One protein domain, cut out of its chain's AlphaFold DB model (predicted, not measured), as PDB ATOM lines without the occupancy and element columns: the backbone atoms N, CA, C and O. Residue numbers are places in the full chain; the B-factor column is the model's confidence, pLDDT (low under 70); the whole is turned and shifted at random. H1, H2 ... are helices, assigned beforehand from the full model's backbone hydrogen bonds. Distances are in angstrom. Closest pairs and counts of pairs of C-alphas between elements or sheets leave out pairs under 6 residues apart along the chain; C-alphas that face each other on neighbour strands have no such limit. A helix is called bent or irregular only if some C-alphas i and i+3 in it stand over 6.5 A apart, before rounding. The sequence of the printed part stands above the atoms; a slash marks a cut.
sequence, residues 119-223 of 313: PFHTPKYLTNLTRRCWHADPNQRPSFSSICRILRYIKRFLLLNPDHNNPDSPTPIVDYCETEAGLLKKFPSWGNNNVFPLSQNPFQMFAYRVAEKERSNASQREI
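This is residues 119 to 223 of the 313 residues of the protein "Protein kinase, catalytic domain-containing protein" of Cynara cardunculus var. scolymus (UniProt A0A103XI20). This is a compact stack of crossed helices: H2 and H3 lie in the middle at a steep angle to each other, the long helix H5 crosses both on one side, and H1 lies on the other side. Little H4 sits near one end of H3, and a long loop, residues 161 to 175, leads from H2 back to H3. The printed part has 105 residues with five named helices, H1 to H5 in order along the chain, and no named strand; the class is all helix. The radius of gyration of the C-alphas is 14.4 A, and the spans are 40 by 30 by 29 A.

Start at Pro 119 and read on to C-alpha 124 at (149.995, 210.905, 236.529), where H1 begins; it covers residues 124 to 133 and is 14.2 A long. H2 covers residues 144 to 160, 24.3 A. H3 covers residues 176 to 186, 15.1 A, and starts at C-alpha 176 at (144.095, 212.987, 244.245). H4 is residues 188 to 191. H5, residues 198 to 223, runs 38.9 A to C-alpha 223 at (156.897, 229.819, 244.812). H5 is irregular, but only just: C-alphas 199 and 202 are 6.9 A apart.

Begin at H3, the hub, which touches H1, H2 and H5. H1 touches it at a steep tilt of 62 degrees, the closest C-alphas being those of Leu 129 and Cys 177, 6.4 A apart. H2 touches H3 with residues 146 to 150 alone, at a steep tilt of 57 degrees, opposite ways; the closest C-alphas are those of Ile 150 and Tyr 176, 6.3 A apart. H5 touches H3 with residues 207 to 212 alone, about perpendicular at 73 degrees, and the C-alphas of Thr 179 and Ala 211, the closest, are 6.5 A apart. H2 and H5 touch at 69 degrees, a steep tilt only just short of about perpendicular, closest at the C-alphas of Tyr 153 and Met 205, 6.4 A. H1 and H2 are close but not clearly touching, and H4 is likewise close to H3, with the C-alphas of Leu 184 and Gly 191 6.0 A apart. H1 and H5 are apart. In H1, H2 and H3 every O i to N i+4 pair is within hydrogen-bond range; in H5 20 of 22 are, and H4 is too short for such a pair.

The two C-alphas farthest apart, those of Pro 197 and Ile 223, are 40.3 A apart. The printed part has no cut. The link from H2 to H3 is long, and the link from H3 to H4 is tight. Look for low confidence, pLDDT under 70, at residues 164 to 173, 193 to 194 and 219 to 223; the mean of the printed part is 85.1.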
ATOM      1  N   PRO A 119     153.276 203.221 230.300       82.94
ATOM      2  CA  PRO A 119     153.715 204.057 229.190       82.94
ATOM      3  C   PRO A 119     153.909 205.512 229.631       82.94
ATOM      4  O   PRO A 119     153.113 206.023 230.424       82.94
ATOM      5  N   PHE A 120     154.913 206.197 229.074       76.88
ATOM      6  CA  PHE A 120     155.275 207.573 229.454       76.88
ATOM      7  C   PHE A 120     154.112 208.574 229.341       76.88
ATOM      8  O   PHE A 120     153.992 209.481 230.157       76.88
ATOM      9  N   HIS A 121     153.216 208.377 228.373       80.44
ATOM     10  CA  HIS A 121     152.051 209.232 228.141       80.44
ATOM     11  C   HIS A 121     150.874 208.957 229.095       80.44
ATOM     12  O   HIS A 121     149.816 209.567 228.959       80.44
ATOM     13  N   THR A 122     151.005 208.023 230.045       82.69
ATOM     14  CA  THR A 122     149.916 207.720 230.982       82.69
ATOM     15  C   THR A 122     149.758 208.867 231.984       82.69
ATOM     16  O   THR A 122     150.723 209.203 232.674       82.69
ATOM     17  N   PRO A 123     148.554 209.448 232.143       86.00
ATOM     18  CA  PRO A 123     148.358 210.564 233.056       86.00
ATOM     19  C   PRO A 123     148.717 210.222 234.508       86.00
ATOM     20  O   PRO A 123     148.292 209.192 235.045       86.00
ATOM     21  N   LYS A 124     149.453 211.123 235.174       87.06
ATOM     22  CA  LYS A 124     149.995 210.905 236.529       87.06
ATOM     23  C   LYS A 124     148.924 210.494 237.542       87.06
ATOM     24  O   LYS A 124     149.140 209.547 238.294       87.06
ATOM     25  N   TYR A 125     147.752 211.130 237.508       87.19
ATOM     26  CA  TYR A 125     146.643 210.825 238.419       87.19
ATOM     27  C   TYR A 125     146.134 209.377 238.304       87.19
ATOM     28  O   TYR A 125     145.746 208.798 239.318       87.19
ATOM     29  N   LEU A 126     146.176 208.764 237.113       87.62
ATOM     30  CA  LEU A 126     145.846 207.343 236.945       87.62
ATOM     31  C   LEU A 126     146.983 206.462 237.452       87.62
ATOM     32  O   LEU A 126     146.738 205.542 238.228       87.62
ATOM     33  N   THR A 127     148.230 206.775 237.079       88.38
ATOM     34  CA  THR A 127     149.387 205.978 237.517       88.38
ATOM     35  C   THR A 127     149.530 205.948 239.039       88.38
ATOM     36  O   THR A 127     149.803 204.891 239.601       88.38
ATOM     37  N   ASN A 128     149.288 207.066 239.729       90.88
ATOM     38  CA  ASN A 128     149.392 207.146 241.186       90.88
ATOM     39  C   ASN A 128     148.286 206.343 241.875       90.88
ATOM     40  O   ASN A 128     148.570 205.613 242.827       90.88
ATOM     41  N   LEU A 129     147.053 206.405 241.358       91.75
ATOM     42  CA  LEU A 129     145.951 205.590 241.868       91.75
ATOM     43  C   LEU A 129     146.247 204.095 241.701       91.75
ATOM     44  O   LEU A 129     146.122 203.338 242.663       91.75
ATOM     45  N   THR A 130     146.691 203.670 240.515       90.38
ATOM     46  CA  THR A 130     147.037 202.266 240.258       90.38
ATOM     47  C   THR A 130     148.211 201.807 241.125       90.38
ATOM     48  O   THR A 130     148.122 200.755 241.752       90.38
ATOM     49  N   ARG A 131     149.272 202.617 241.264       89.69
ATOM     50  CA  ARG A 131     150.405 202.320 242.162       89.69
ATOM     51  C   ARG A 131     149.959 202.116 243.607       89.69
ATOM     52  O   ARG A 131     150.399 201.159 244.238       89.69
ATOM     53  N   ARG A 132     149.057 202.960 244.124       91.62
ATOM     54  CA  ARG A 132     148.491 202.772 245.470       91.62
ATOM     55  C   ARG A 132     147.660 201.496 245.593       91.62
ATOM     56  O   ARG A 132     147.729 200.838 246.624       91.62
ATOM     57  N   CYS A 133     146.909 201.119 244.561       91.00
ATOM     58  CA  CYS A 133     146.165 199.855 244.554       91.00
ATOM     59  C   CYS A 133     147.093 198.625 244.535       91.00
ATOM     60  O   CYS A 133     146.725 197.574 245.044       91.00
ATOM     61  N   TRP A 134     148.303 198.759 243.988       89.06
ATOM     62  CA  TRP A 134     149.306 197.693 243.883       89.06
ATOM     63  C   TRP A 134     150.309 197.627 245.038       89.06
ATOM     64  O   TRP A 134     151.273 196.850 244.967       89.06
ATOM     65  N   HIS A 135     150.106 198.420 246.091       90.12
ATOM     66  CA  HIS A 135     151.013 198.456 247.231       90.12
ATOM     67  C   HIS A 135     151.172 197.062 247.866       90.12
ATOM     68  O   HIS A 135     150.199 196.316 247.992       90.12
ATOM     69  N   ALA A 136     152.400 196.696 248.248       88.00
ATOM     70  CA  ALA A 136     152.690 195.380 248.818       88.00
ATOM     71  C   ALA A 136     151.932 195.161 250.136       88.00
ATOM     72  O   ALA A 136     151.208 194.179 250.254       88.00
ATOM     73  N   ASP A 137     152.021 196.119 251.067       89.50
ATOM     74  CA  ASP A 137     151.193 196.151 252.280       89.50
ATOM     75  C   ASP A 137     149.711 196.406 251.921       89.50
ATOM     76  O   ASP A 137     149.407 197.487 251.394       89.50
ATOM     77  N   PRO A 138     148.792 195.464 252.219       88.75
ATOM     78  CA  PRO A 138     147.359 195.624 251.976       88.75
ATOM     79  C   PRO A 138     146.744 196.833 252.690       88.75
ATOM     80  O   PRO A 138     145.790 197.420 252.179       88.75
ATOM     81  N   ASN A 139     147.296 197.257 253.833       89.19
ATOM     82  CA  ASN A 139     146.760 198.378 254.616       89.19
ATOM     83  C   ASN A 139     146.980 199.738 253.946       89.19
ATOM     84  O   ASN A 139     146.229 200.679 254.194       89.19
ATOM     85  N   GLN A 140     147.980 199.845 253.070       90.25
ATOM     86  CA  GLN A 140     148.226 201.059 252.287       90.25
ATOM     87  C   GLN A 140     147.331 201.145 251.043       90.25
ATOM     88  O   GLN A 140     147.282 202.190 250.386       90.25
ATOM     89  N   ARG A 141     146.616 200.066 250.695       91.12
ATOM     90  CA  ARG A 141     145.714 200.061 249.542       91.12
ATOM     91  C   ARG A 141     144.428 200.824 249.882       91.12
ATOM     92  O   ARG A 141     143.805 200.577 250.923       91.12
ATOM     93  N   PRO A 142     143.971 201.737 249.009       91.88
ATOM     94  CA  PRO A 142     142.739 202.481 249.246       91.88
ATOM     95  C   PRO A 142     141.526 201.539 249.280       91.88
ATOM     96  O   PRO A 142     141.521 200.490 248.642       91.88
ATOM     97  N   SER A 143     140.491 201.890 250.049       91.62
ATOM     98  CA  SER A 143     139.203 201.179 249.988       91.62
ATOM     99  C   SER A 143     138.507 201.450 248.660       91.62
ATOM    100  O   SER A 143     138.738 202.491 248.035       91.62
ATOM    101  N   PHE A 144     137.596 200.567 248.247       91.31
ATOM    102  CA  PHE A 144     136.806 200.820 247.040       91.31
ATOM    103  C   PHE A 144     135.969 202.096 247.147       91.31
ATOM    104  O   PHE A 144     135.857 202.804 246.152       91.31
ATOM    105  N   SER A 145     135.486 202.463 248.340       92.31
ATOM    106  CA  SER A 145     134.814 203.756 248.539       92.31
ATOM    107  C   SER A 145     135.739 204.941 248.231       92.31
ATOM    108  O   SER A 145     135.351 205.885 247.538       92.31
ATOM    109  N   SER A 146     136.997 204.869 248.680       93.44
ATOM    110  CA  SER A 146     138.020 205.879 248.376       93.44
ATOM    111  C   SER A 146     138.313 205.940 246.882       93.44
ATOM    112  O   SER A 146     138.307 207.020 246.290       93.44
ATOM    113  N   ILE A 147     138.489 204.782 246.245       93.31
ATOM    114  CA  ILE A 147     138.708 204.682 244.798       93.31
ATOM    115  C   ILE A 147     137.531 205.288 244.023       93.31
ATOM    116  O   ILE A 147     137.747 206.099 243.125       93.31
ATOM    117  N   CYS A 148     136.288 204.952 244.378       92.88
ATOM    118  CA  CYS A 148     135.086 205.471 243.726       92.88
ATOM    119  C   CYS A 148     135.008 207.000 243.806       92.88
ATOM    120  O   CYS A 148     134.684 207.653 242.813       92.88
ATOM    121  N   ARG A 149     135.346 207.591 244.956       94.06
ATOM    122  CA  ARG A 149     135.366 209.051 245.137       94.06
ATOM    123  C   ARG A 149     136.485 209.721 244.341       94.06
ATOM    124  O   ARG A 149     136.203 210.694 243.640       94.06
ATOM    125  N   ILE A 150     137.698 209.159 244.361       94.94
ATOM    126  CA  ILE A 150     138.831 209.635 243.550       94.94
ATOM    127  C   ILE A 150     138.468 209.604 242.058       94.94
ATOM    128  O   ILE A 150     138.576 210.623 241.378       94.94
ATOM    129  N   LEU A 151     137.987 208.466 241.547       94.25
ATOM    130  CA  LEU A 151     137.630 208.302 240.133       94.25
ATOM    131  C   LEU A 151     136.503 209.242 239.705       94.25
ATOM    132  O   LEU A 151     136.539 209.787 238.603       94.25
ATOM    133  N   ARG A 152     135.518 209.487 240.576       94.31
ATOM    134  CA  ARG A 152     134.451 210.458 240.307       94.31
ATOM    135  C   ARG A 152     135.003 211.875 240.167       94.31
ATOM    136  O   ARG A 152     134.547 212.614 239.296       94.31
ATOM    137  N   TYR A 153     135.980 212.250 240.995       94.62
ATOM    138  CA  TYR A 153     136.628 213.559 240.902       94.62
ATOM    139  C   TYR A 153     137.493 213.684 239.642       94.62
ATOM    140  O   TYR A 153     137.396 214.686 238.936       94.62
ATOM    141  N   ILE A 154     138.249 212.637 239.293       92.25
ATOM    142  CA  ILE A 154     138.999 212.564 238.028       92.25
ATOM    143  C   ILE A 154     138.048 212.722 236.837       92.25
ATOM    144  O   ILE A 154     138.300 213.537 235.956       92.25
ATOM    145  N   LYS A 155     136.911 212.012 236.829       91.69
ATOM    146  CA  LYS A 155     135.895 212.147 235.774       91.69
ATOM    147  C   LYS A 155     135.414 213.592 235.639       91.69
ATOM    148  O   LYS A 155     135.323 214.092 234.524       91.69
ATOM    149  N   ARG A 156     135.136 214.279 236.754       91.94
ATOM    150  CA  ARG A 156     134.779 215.707 236.735       91.94
ATOM    151  C   ARG A 156     135.887 216.551 236.101       91.94
ATOM    152  O   ARG A 156     135.578 217.413 235.287       91.94
ATOM    153  N   PHE A 157     137.142 216.339 236.491       89.62
ATOM    154  CA  PHE A 157     138.276 217.076 235.933       89.62
ATOM    155  C   PHE A 157     138.363 216.907 234.407       89.62
ATOM    156  O   PHE A 157     138.475 217.903 233.700       89.62
ATOM    157  N   LEU A 158     138.217 215.677 233.907       88.38
ATOM    158  CA  LEU A 158     138.250 215.374 232.470       88.38
ATOM    159  C   LEU A 158     137.093 216.022 231.702       88.38
ATOM    160  O   LEU A 158     137.301 216.559 230.622       88.38
ATOM    161  N   LEU A 159     135.886 216.023 232.275       88.50
ATOM    162  CA  LEU A 159     134.718 216.662 231.657       88.50
ATOM    163  C   LEU A 159     134.856 218.187 231.551       88.50
ATOM    164  O   LEU A 159     134.293 218.784 230.641       88.50
ATOM    165  N   LEU A 160     135.583 218.819 232.475       87.25
ATOM    166  CA  LEU A 160     135.818 220.267 232.461       87.25
ATOM    167  C   LEU A 160     137.017 220.681 231.600       87.25
ATOM    168  O   LEU A 160     137.160 221.864 231.313       87.25
ATOM    169  N   ASN A 161     137.865 219.728 231.206       85.00
ATOM    170  CA  ASN A 161     139.075 219.963 230.420       85.00
ATOM    171  C   ASN A 161     139.116 218.974 229.242       85.00
ATOM    172  O   ASN A 161     139.874 218.000 229.280       85.00
ATOM    173  N   PRO A 162     138.291 219.172 228.201       79.31
ATOM    174  CA  PRO A 162     138.227 218.254 227.063       79.31
ATOM    175  C   PRO A 162     139.569 218.133 226.317       79.31
ATOM    176  O   PRO A 162     139.882 217.056 225.817       79.31
ATOM    177  N   ASP A 163     140.408 219.172 226.349       75.25
ATOM    178  CA  ASP A 163     141.720 219.211 225.683       75.25
ATOM    179  C   ASP A 163     142.871 218.587 226.501       75.25
ATOM    180  O   ASP A 163     144.042 218.798 226.193       75.25
ATOM    181  N   HIS A 164     142.575 217.791 227.536       68.50
ATOM    182  CA  HIS A 164     143.569 217.144 228.415       68.50
ATOM    183  C   HIS A 164     144.564 216.208 227.702       68.50
ATOM    184  O   HIS A 164     145.553 215.787 228.298       68.50
ATOM    185  N   ASN A 165     144.302 215.848 226.443       63.59
ATOM    186  CA  ASN A 165     145.218 215.055 225.620       63.59
ATOM    187  C   ASN A 165     146.322 215.903 224.966       63.59
ATOM    188  O   ASN A 165     147.254 215.341 224.391       63.59
ATOM    189  N   ASN A 166     146.234 217.234 225.035       66.44
ATOM    190  CA  ASN A 166     147.287 218.126 224.565       66.44
ATOM    191  C   ASN A 166     148.436 218.156 225.602       66.44
ATOM    192  O   ASN A 166     148.154 218.351 226.790       66.44
ATOM    193  N   PRO A 167     149.710 217.972 225.203       61.75
ATOM    194  CA  PRO A 167     150.863 218.079 226.106       61.75
ATOM    195  C   PRO A 167     150.949 219.410 226.872       61.75
ATOM    196  O   PRO A 167     151.485 219.420 227.978       61.75
ATOM    197  N   ASP A 168     150.372 220.490 226.337       58.78
ATOM    198  CA  ASP A 168     150.346 221.812 226.982       58.78
ATOM    199  C   ASP A 168     149.157 222.001 227.943       58.78
ATOM    200  O   ASP A 168     148.978 223.066 228.540       58.78
ATOM    201  N   SER A 169     148.304 220.984 228.092       61.03
ATOM    202  CA  SER A 169     147.142 221.069 228.970       61.03
ATOM    203  C   SER A 169     147.557 221.093 230.449       61.03
ATOM    204  O   SER A 169     148.510 220.417 230.859       61.03
ATOM    205  N   PRO A 170     146.847 221.861 231.296       60.28
ATOM    206  CA  PRO A 170     147.158 221.933 232.713       60.28
ATOM    207  C   PRO A 170     146.912 220.569 233.357       60.28
ATOM    208  O   PRO A 170     145.776 220.169 233.614       60.28
ATOM    209  N   THR A 171     147.992 219.844 233.644       66.06
ATOM    210  CA  THR A 171     147.910 218.664 234.502       66.06
ATOM    211  C   THR A 171     147.500 219.100 235.908       66.06
ATOM    212  O   THR A 171     147.959 220.140 236.392       66.06
ATOM    213  N   PRO A 172     146.618 218.348 236.587       67.44
ATOM    214  CA  PRO A 172     146.256 218.690 237.948       67.44
ATOM    215  C   PRO A 172     147.521 218.632 238.807       67.44
ATOM    216  O   PRO A 172     148.190 217.602 238.883       67.44
ATOM    217  N   ILE A 173     147.841 219.764 239.436       69.44
ATOM    218  CA  ILE A 173     149.030 219.941 240.285       69.44
ATOM    219  C   ILE A 173     148.977 218.985 241.488       69.44
ATOM    220  O   ILE A 173     150.002 218.595 242.040       69.44
ATOM    221  N   VAL A 174     147.770 218.588 241.894       80.56
ATOM    222  CA  VAL A 174     147.525 217.858 243.133       80.56
ATOM    223  C   VAL A 174     147.357 216.360 242.881       80.56
ATOM    224  O   VAL A 174     146.565 215.938 242.039       80.56
ATOM    225  N   ASP A 175     148.023 215.539 243.696       90.00
ATOM    226  CA  ASP A 175     147.740 214.106 243.775       90.00
ATOM    227  C   ASP A 175     146.380 213.864 244.463       90.00
ATOM    228  O   ASP A 175     146.166 214.168 245.647       90.00
ATOM    229  N   TYR A 176     145.429 213.289 243.723       92.44
ATOM    230  CA  TYR A 176     144.095 212.987 244.245       92.44
ATOM    231  C   TYR A 176     144.093 211.932 245.351       92.44
ATOM    232  O   TYR A 176     143.217 211.958 246.216       92.44
ATOM    233  N   CYS A 177     145.080 211.041 245.385       92.44
ATOM    234  CA  CYS A 177     145.230 210.067 246.454       92.44
ATOM    235  C   CYS A 177     145.694 210.730 247.760       92.44
ATOM    236  O   CYS A 177     145.296 210.331 248.858       92.44
ATOM    237  N   GLU A 178     146.531 211.761 247.678       93.00
ATOM    238  CA  GLU A 178     146.901 212.561 248.848       93.00
ATOM    239  C   GLU A 178     145.776 213.481 249.300       93.00
ATOM    240  O   GLU A 178     145.611 213.713 250.500       93.00
ATOM    241  N   THR A 179     145.021 214.028 248.348       93.69
ATOM    242  CA  THR A 179     143.820 214.823 248.633       93.69
ATOM    243  C   THR A 179     142.847 213.978 249.430       93.69
ATOM    244  O   THR A 179     142.370 214.390 250.485       93.69
ATOM    245  N   GLU A 180     142.649 212.747 248.971       94.94
ATOM    246  CA  GLU A 180     141.823 211.764 249.638       94.94
ATOM    247  C   GLU A 180     142.299 211.457 251.062       94.94
ATOM    248  O   GLU A 180     141.519 211.530 252.008       94.94
ATOM    249  N   ALA A 181     143.593 211.198 251.249       93.44
ATOM    250  CA  ALA A 181     144.146 210.952 252.579       93.44
ATOM    251  C   ALA A 181     143.939 212.149 253.530       93.44
ATOM    252  O   ALA A 181     143.667 211.966 254.717       93.44
ATOM    253  N   GLY A 182     144.039 213.380 253.020       94.06
ATOM    254  CA  GLY A 182     143.735 214.590 253.784       94.06
ATOM    255  C   GLY A 182     142.253 214.705 254.152       94.06
ATOM    256  O   GLY A 182     141.922 215.074 255.278       94.06
ATOM    257  N   LEU A 183     141.358 214.353 253.228       94.69
ATOM    258  CA  LEU A 183     139.916 214.374 253.457       94.69
ATOM    259  C   LEU A 183     139.473 213.308 254.456       94.69
ATOM    260  O   LEU A 183     138.678 213.628 255.330       94.69
ATOM    261  N   LEU A 184     140.036 212.098 254.413       93.62
ATOM    262  CA  LEU A 184     139.764 211.051 255.407       93.62
ATOM    263  C   LEU A 184     140.162 211.474 256.828       93.62
ATOM    264  O   LEU A 184     139.467 211.147 257.784       93.62
ATOM    265  N   LYS A 185     141.235 212.265 256.979       93.31
ATOM    266  CA  LYS A 185     141.612 212.853 258.277       93.31
ATOM    267  C   LYS A 185     140.602 213.902 258.756       93.31
ATOM    268  O   LYS A 185     140.312 213.963 259.946       93.31
ATOM    269  N   LYS A 186     140.072 214.731 257.844       94.75
ATOM    270  CA  LYS A 186     139.057 215.759 258.159       94.75
ATOM    271  C   LYS A 186     137.663 215.152 258.389       94.75
ATOM    272  O   LYS A 186     136.900 215.673 259.196       94.75
ATOM    273  N   PHE A 187     137.345 214.053 257.705       92.50
ATOM    274  CA  PHE A 187     136.057 213.362 257.734       92.50
ATOM    275  C   PHE A 187     136.250 211.857 257.993       92.50
ATOM    276  O   PHE A 187     136.107 211.051 257.073       92.50
ATOM    277  N   PRO A 188     136.523 211.444 259.248       88.62
ATOM    278  CA  PRO A 188     136.796 210.041 259.574       88.62
ATOM    279  C   PRO A 188     135.671 209.076 259.187       88.62
ATOM    280  O   PRO A 188     135.929 207.920 258.869       88.62
ATOM    281  N   SER A 189     134.420 209.552 259.153       86.44
ATOM    282  CA  SER A 189     133.267 208.742 258.745       86.44
ATOM    283  C   SER A 189     133.401 208.181 257.328       86.44
ATOM    284  O   SER A 189     132.877 207.102 257.072       86.44
ATOM    285  N   TRP A 190     134.123 208.861 256.429       86.56
ATOM    286  CA  TRP A 190     134.370 208.414 255.051       86.56
ATOM    287  C   TRP A 190     135.333 207.231 254.941       86.56
ATOM    288  O   TRP A 190     135.399 206.606 253.882       86.56
ATOM    289  N   GLY A 191     136.087 206.946 256.006       74.31
ATOM    290  CA  GLY A 191     137.006 205.811 256.079       74.31
ATOM    291  C   GLY A 191     136.324 204.498 256.456       74.31
ATOM    292  O   GLY A 191     136.935 203.446 256.299       74.31
ATOM    293  N   ASN A 192     135.074 204.541 256.926       70.94
ATOM    294  CA  ASN A 192     134.316 203.333 257.234       70.94
ATOM    295  C   ASN A 192     133.812 202.683 255.939       70.94
ATOM    296  O   ASN A 192     133.398 203.385 255.018       70.94
ATOM    297  N   ASN A 193     133.760 201.348 255.905       63.44
ATOM    298  CA  ASN A 193     133.304 200.532 254.764       63.44
ATOM    299  C   ASN A 193     131.801 200.652 254.446       63.44
ATOM    300  O   ASN A 193     131.210 199.784 253.808       63.44
ATOM    301  N   ASN A 194     131.170 201.736 254.887       68.25
ATOM    302  CA  ASN A 194     129.770 202.007 254.644       68.25
ATOM    303  C   ASN A 194     129.614 202.609 253.249       68.25
ATOM    304  O   ASN A 194     130.226 203.628 252.919       68.25
ATOM    305  N   VAL A 195     128.743 202.011 252.441       77.31
ATOM    306  CA  VAL A 195     128.297 202.632 251.193       77.31
ATOM    307  C   VAL A 195     127.511 203.889 251.548       77.31
ATOM    308  O   VAL A 195     126.517 203.847 252.274       77.31
ATOM    309  N   PHE A 196     127.970 205.031 251.043       81.56
ATOM    310  CA  PHE A 196     127.264 206.290 251.234       81.56
ATOM    311  C   PHE A 196     126.086 206.401 250.262       81.56
ATOM    312  O   PHE A 196     126.226 206.043 249.091       81.56
ATOM    313  N   PRO A 197     124.948 206.975 250.694       87.12
ATOM    314  CA  PRO A 197     123.868 207.318 249.781       87.12
ATOM    315  C   PRO A 197     124.365 208.236 248.659       87.12
ATOM    316  O   PRO A 197     125.173 209.137 248.899       87.12
ATOM    317  N   LEU A 198     123.813 208.081 247.453       87.44
ATOM    318  CA  LEU A 198     124.179 208.898 246.285       87.44
ATOM    319  C   LEU A 198     124.014 210.409 246.527       87.44
ATOM    320  O   LEU A 198     124.730 211.217 245.934       87.44
ATOM    321  N   SER A 199     123.134 210.799 247.455       91.12
ATOM    322  CA  SER A 199     122.945 212.188 247.889       91.12
ATOM    323  C   SER A 199     124.193 212.830 248.512       91.12
ATOM    324  O   SER A 199     124.266 214.056 248.587       91.12
ATOM    325  N   GLN A 200     125.194 212.040 248.919       91.38
ATOM    326  CA  GLN A 200     126.476 212.533 249.436       91.38
ATOM    327  C   GLN A 200     127.472 212.912 248.333       91.38
ATOM    328  O   GLN A 200     128.409 213.669 248.595       91.38
ATOM    329  N   ASN A 201     127.271 212.448 247.094       92.12
ATOM    330  CA  ASN A 201     128.203 212.699 245.992       92.12
ATOM    331  C   ASN A 201     128.487 214.197 245.760       92.12
ATOM    332  O   ASN A 201     129.663 214.545 245.623       92.12
ATOM    333  N   PRO A 202     127.490 215.111 245.764       94.88
ATOM    334  CA  PRO A 202     127.753 216.541 245.587       94.88
ATOM    335  C   PRO A 202     128.622 217.138 246.699       94.88
ATOM    336  O   PRO A 202     129.503 217.952 246.425       94.88
ATOM    337  N   PHE A 203     128.409 216.718 247.950       95.19
ATOM    338  CA  PHE A 203     129.204 217.187 249.084       95.19
ATOM    339  C   PHE A 203     130.650 216.693 249.000       95.19
ATOM    340  O   PHE A 203     131.579 217.488 249.134       95.19
ATOM    341  N   GLN A 204     130.848 215.406 248.703       94.50
ATOM    342  CA  GLN A 204     132.180 214.835 248.493       94.50
ATOM    343  C   GLN A 204     132.914 215.576 247.369       94.50
ATOM    344  O   GLN A 204     134.039 216.029 247.557       94.50
ATOM    345  N   MET A 205     132.248 215.797 246.234       94.38
ATOM    346  CA  MET A 205     132.803 216.538 245.097       94.38
ATOM    347  C   MET A 205     133.225 217.963 245.479       94.38
ATOM    348  O   MET A 205     134.298 218.430 245.095       94.38
ATOM    349  N   PHE A 206     132.392 218.654 246.261       95.44
ATOM    350  CA  PHE A 206     132.699 219.985 246.773       95.44
ATOM    351  C   PHE A 206     133.923 219.979 247.696       95.44
ATOM    352  O   PHE A 206     134.797 220.830 247.549       95.44
ATOM    353  N   ALA A 207     134.023 219.012 248.609       96.00
ATOM    354  CA  ALA A 207     135.148 218.909 249.534       96.00
ATOM    355  C   ALA A 207     136.485 218.680 248.810       96.00
ATOM    356  O   ALA A 207     137.468 219.343 249.138       96.00
ATOM    357  N   TYR A 208     136.512 217.817 247.788       94.88
ATOM    358  CA  TYR A 208     137.694 217.654 246.932       94.88
ATOM    359  C   TYR A 208     138.078 218.961 246.244       94.88
ATOM    360  O   TYR A 208     139.248 219.330 246.255       94.88
ATOM    361  N   ARG A 209     137.103 219.705 245.710       93.06
ATOM    362  CA  ARG A 209     137.364 221.002 245.071       93.06
ATOM    363  C   ARG A 209     137.961 222.021 246.037       93.06
ATOM    364  O   ARG A 209     138.849 222.780 245.657       93.06
ATOM    365  N   VAL A 210     137.467 222.064 247.273       93.38
ATOM    366  CA  VAL A 210     138.030 222.933 248.315       93.38
ATOM    367  C   VAL A 210     139.462 222.510 248.640       93.38
ATOM    368  O   VAL A 210     140.345 223.361 248.649       93.38
ATOM    369  N   ALA A 211     139.707 221.213 248.834       92.69
ATOM    370  CA  ALA A 211     141.034 220.690 249.153       92.69
ATOM    371  C   ALA A 211     142.058 220.912 248.024       92.69
ATOM    372  O   ALA A 211     143.199 221.282 248.294       92.69
ATOM    373  N   GLU A 212     141.647 220.745 246.765       89.56
ATOM    374  CA  GLU A 212     142.469 221.050 245.590       89.56
ATOM    375  C   GLU A 212     142.847 222.538 245.566       89.56
ATOM    376  O   GLU A 212     144.022 222.872 245.447       89.56
ATOM    377  N   LYS A 213     141.879 223.439 245.791       87.81
ATOM    378  CA  LYS A 213     142.128 224.888 245.814       87.81
ATOM    379  C   LYS A 213     143.031 225.325 246.972       87.81
ATOM    380  O   LYS A 213     143.861 226.209 246.786       87.81
ATOM    381  N   GLU A 214     142.876 224.730 248.156       88.25
ATOM    382  CA  GLU A 214     143.756 224.989 249.308       88.25
ATOM    383  C   GLU A 214     145.217 224.667 248.969       88.25
ATOM    384  O   GLU A 214     146.105 225.461 249.280       88.25
ATOM    385  N   ARG A 215     145.463 223.543 248.285       82.81
ATOM    386  CA  ARG A 215     146.815 223.111 247.909       82.81
ATOM    387  C   ARG A 215     147.406 223.919 246.764       82.81
ATOM    388  O   ARG A 215     148.548 224.343 246.881       82.81
ATOM    389  N   SER A 216     146.633 224.216 245.719       77.25
ATOM    390  CA  SER A 216     147.114 225.075 244.627       77.25
ATOM    391  C   SER A 216     147.520 226.464 245.128       77.25
ATOM    392  O   SER A 216     148.528 227.007 244.684       77.25
ATOM    393  N   ASN A 217     146.779 227.025 246.090       77.19
ATOM    394  CA  ASN A 217     147.125 228.307 246.706       77.19
ATOM    395  C   ASN A 217     148.384 228.227 247.587       77.19
ATOM    396  O   ASN A 217     149.124 229.204 247.662       77.19
ATOM    397  N   ALA A 218     148.612 227.106 248.279       73.75
ATOM    398  CA  ALA A 218     149.816 226.905 249.086       73.75
ATOM    399  C   ALA A 218     151.065 226.817 248.198       73.75
ATOM    400  O   ALA A 218     152.023 227.546 248.434       73.75
ATOM    401  N   SER A 219     151.006 226.038 247.113       68.88
ATOM    402  CA  SER A 219     152.113 225.936 246.155       68.88
ATOM    403  C   SER A 219     152.448 227.280 245.500       68.88
ATOM    404  O   SER A 219     153.616 227.584 245.298       68.88
ATOM    405  N   GLN A 220     151.451 228.126 245.212       62.91
ATOM    406  CA  GLN A 220     151.713 229.478 244.700       62.91
ATOM    407  C   GLN A 220     152.423 230.383 245.717       62.91
ATOM    408  O   GLN A 220     153.240 231.203 245.311       62.91
ATOM    409  N   ARG A 221     152.139 230.232 247.019       69.44
ATOM    410  CA  ARG A 221     152.810 231.008 248.074       69.44
ATOM    411  C   ARG A 221     154.259 230.577 248.277       69.44
ATOM    412  O   ARG A 221     155.120 231.441 248.355       69.44
ATOM    413  N   GLU A 222     154.528 229.273 248.278       60.62
ATOM    414  CA  GLU A 222     155.896 228.738 248.379       60.62
ATOM    415  C   GLU A 222     156.773 229.182 247.192       60.62
ATOM    416  O   GLU A 222     157.949 229.503 247.363       60.62
ATOM    417  N   ILE A 223     156.196 229.281 245.990       61.25
ATOM    418  CA  ILE A 223     156.897 229.819 244.812       61.25
ATOM    419  C   ILE A 223     157.172 231.319 244.976       61.25
ATOM    420  O   ILE A 223     158.259 231.778 244.651       61.25
TER     421      ILE A 223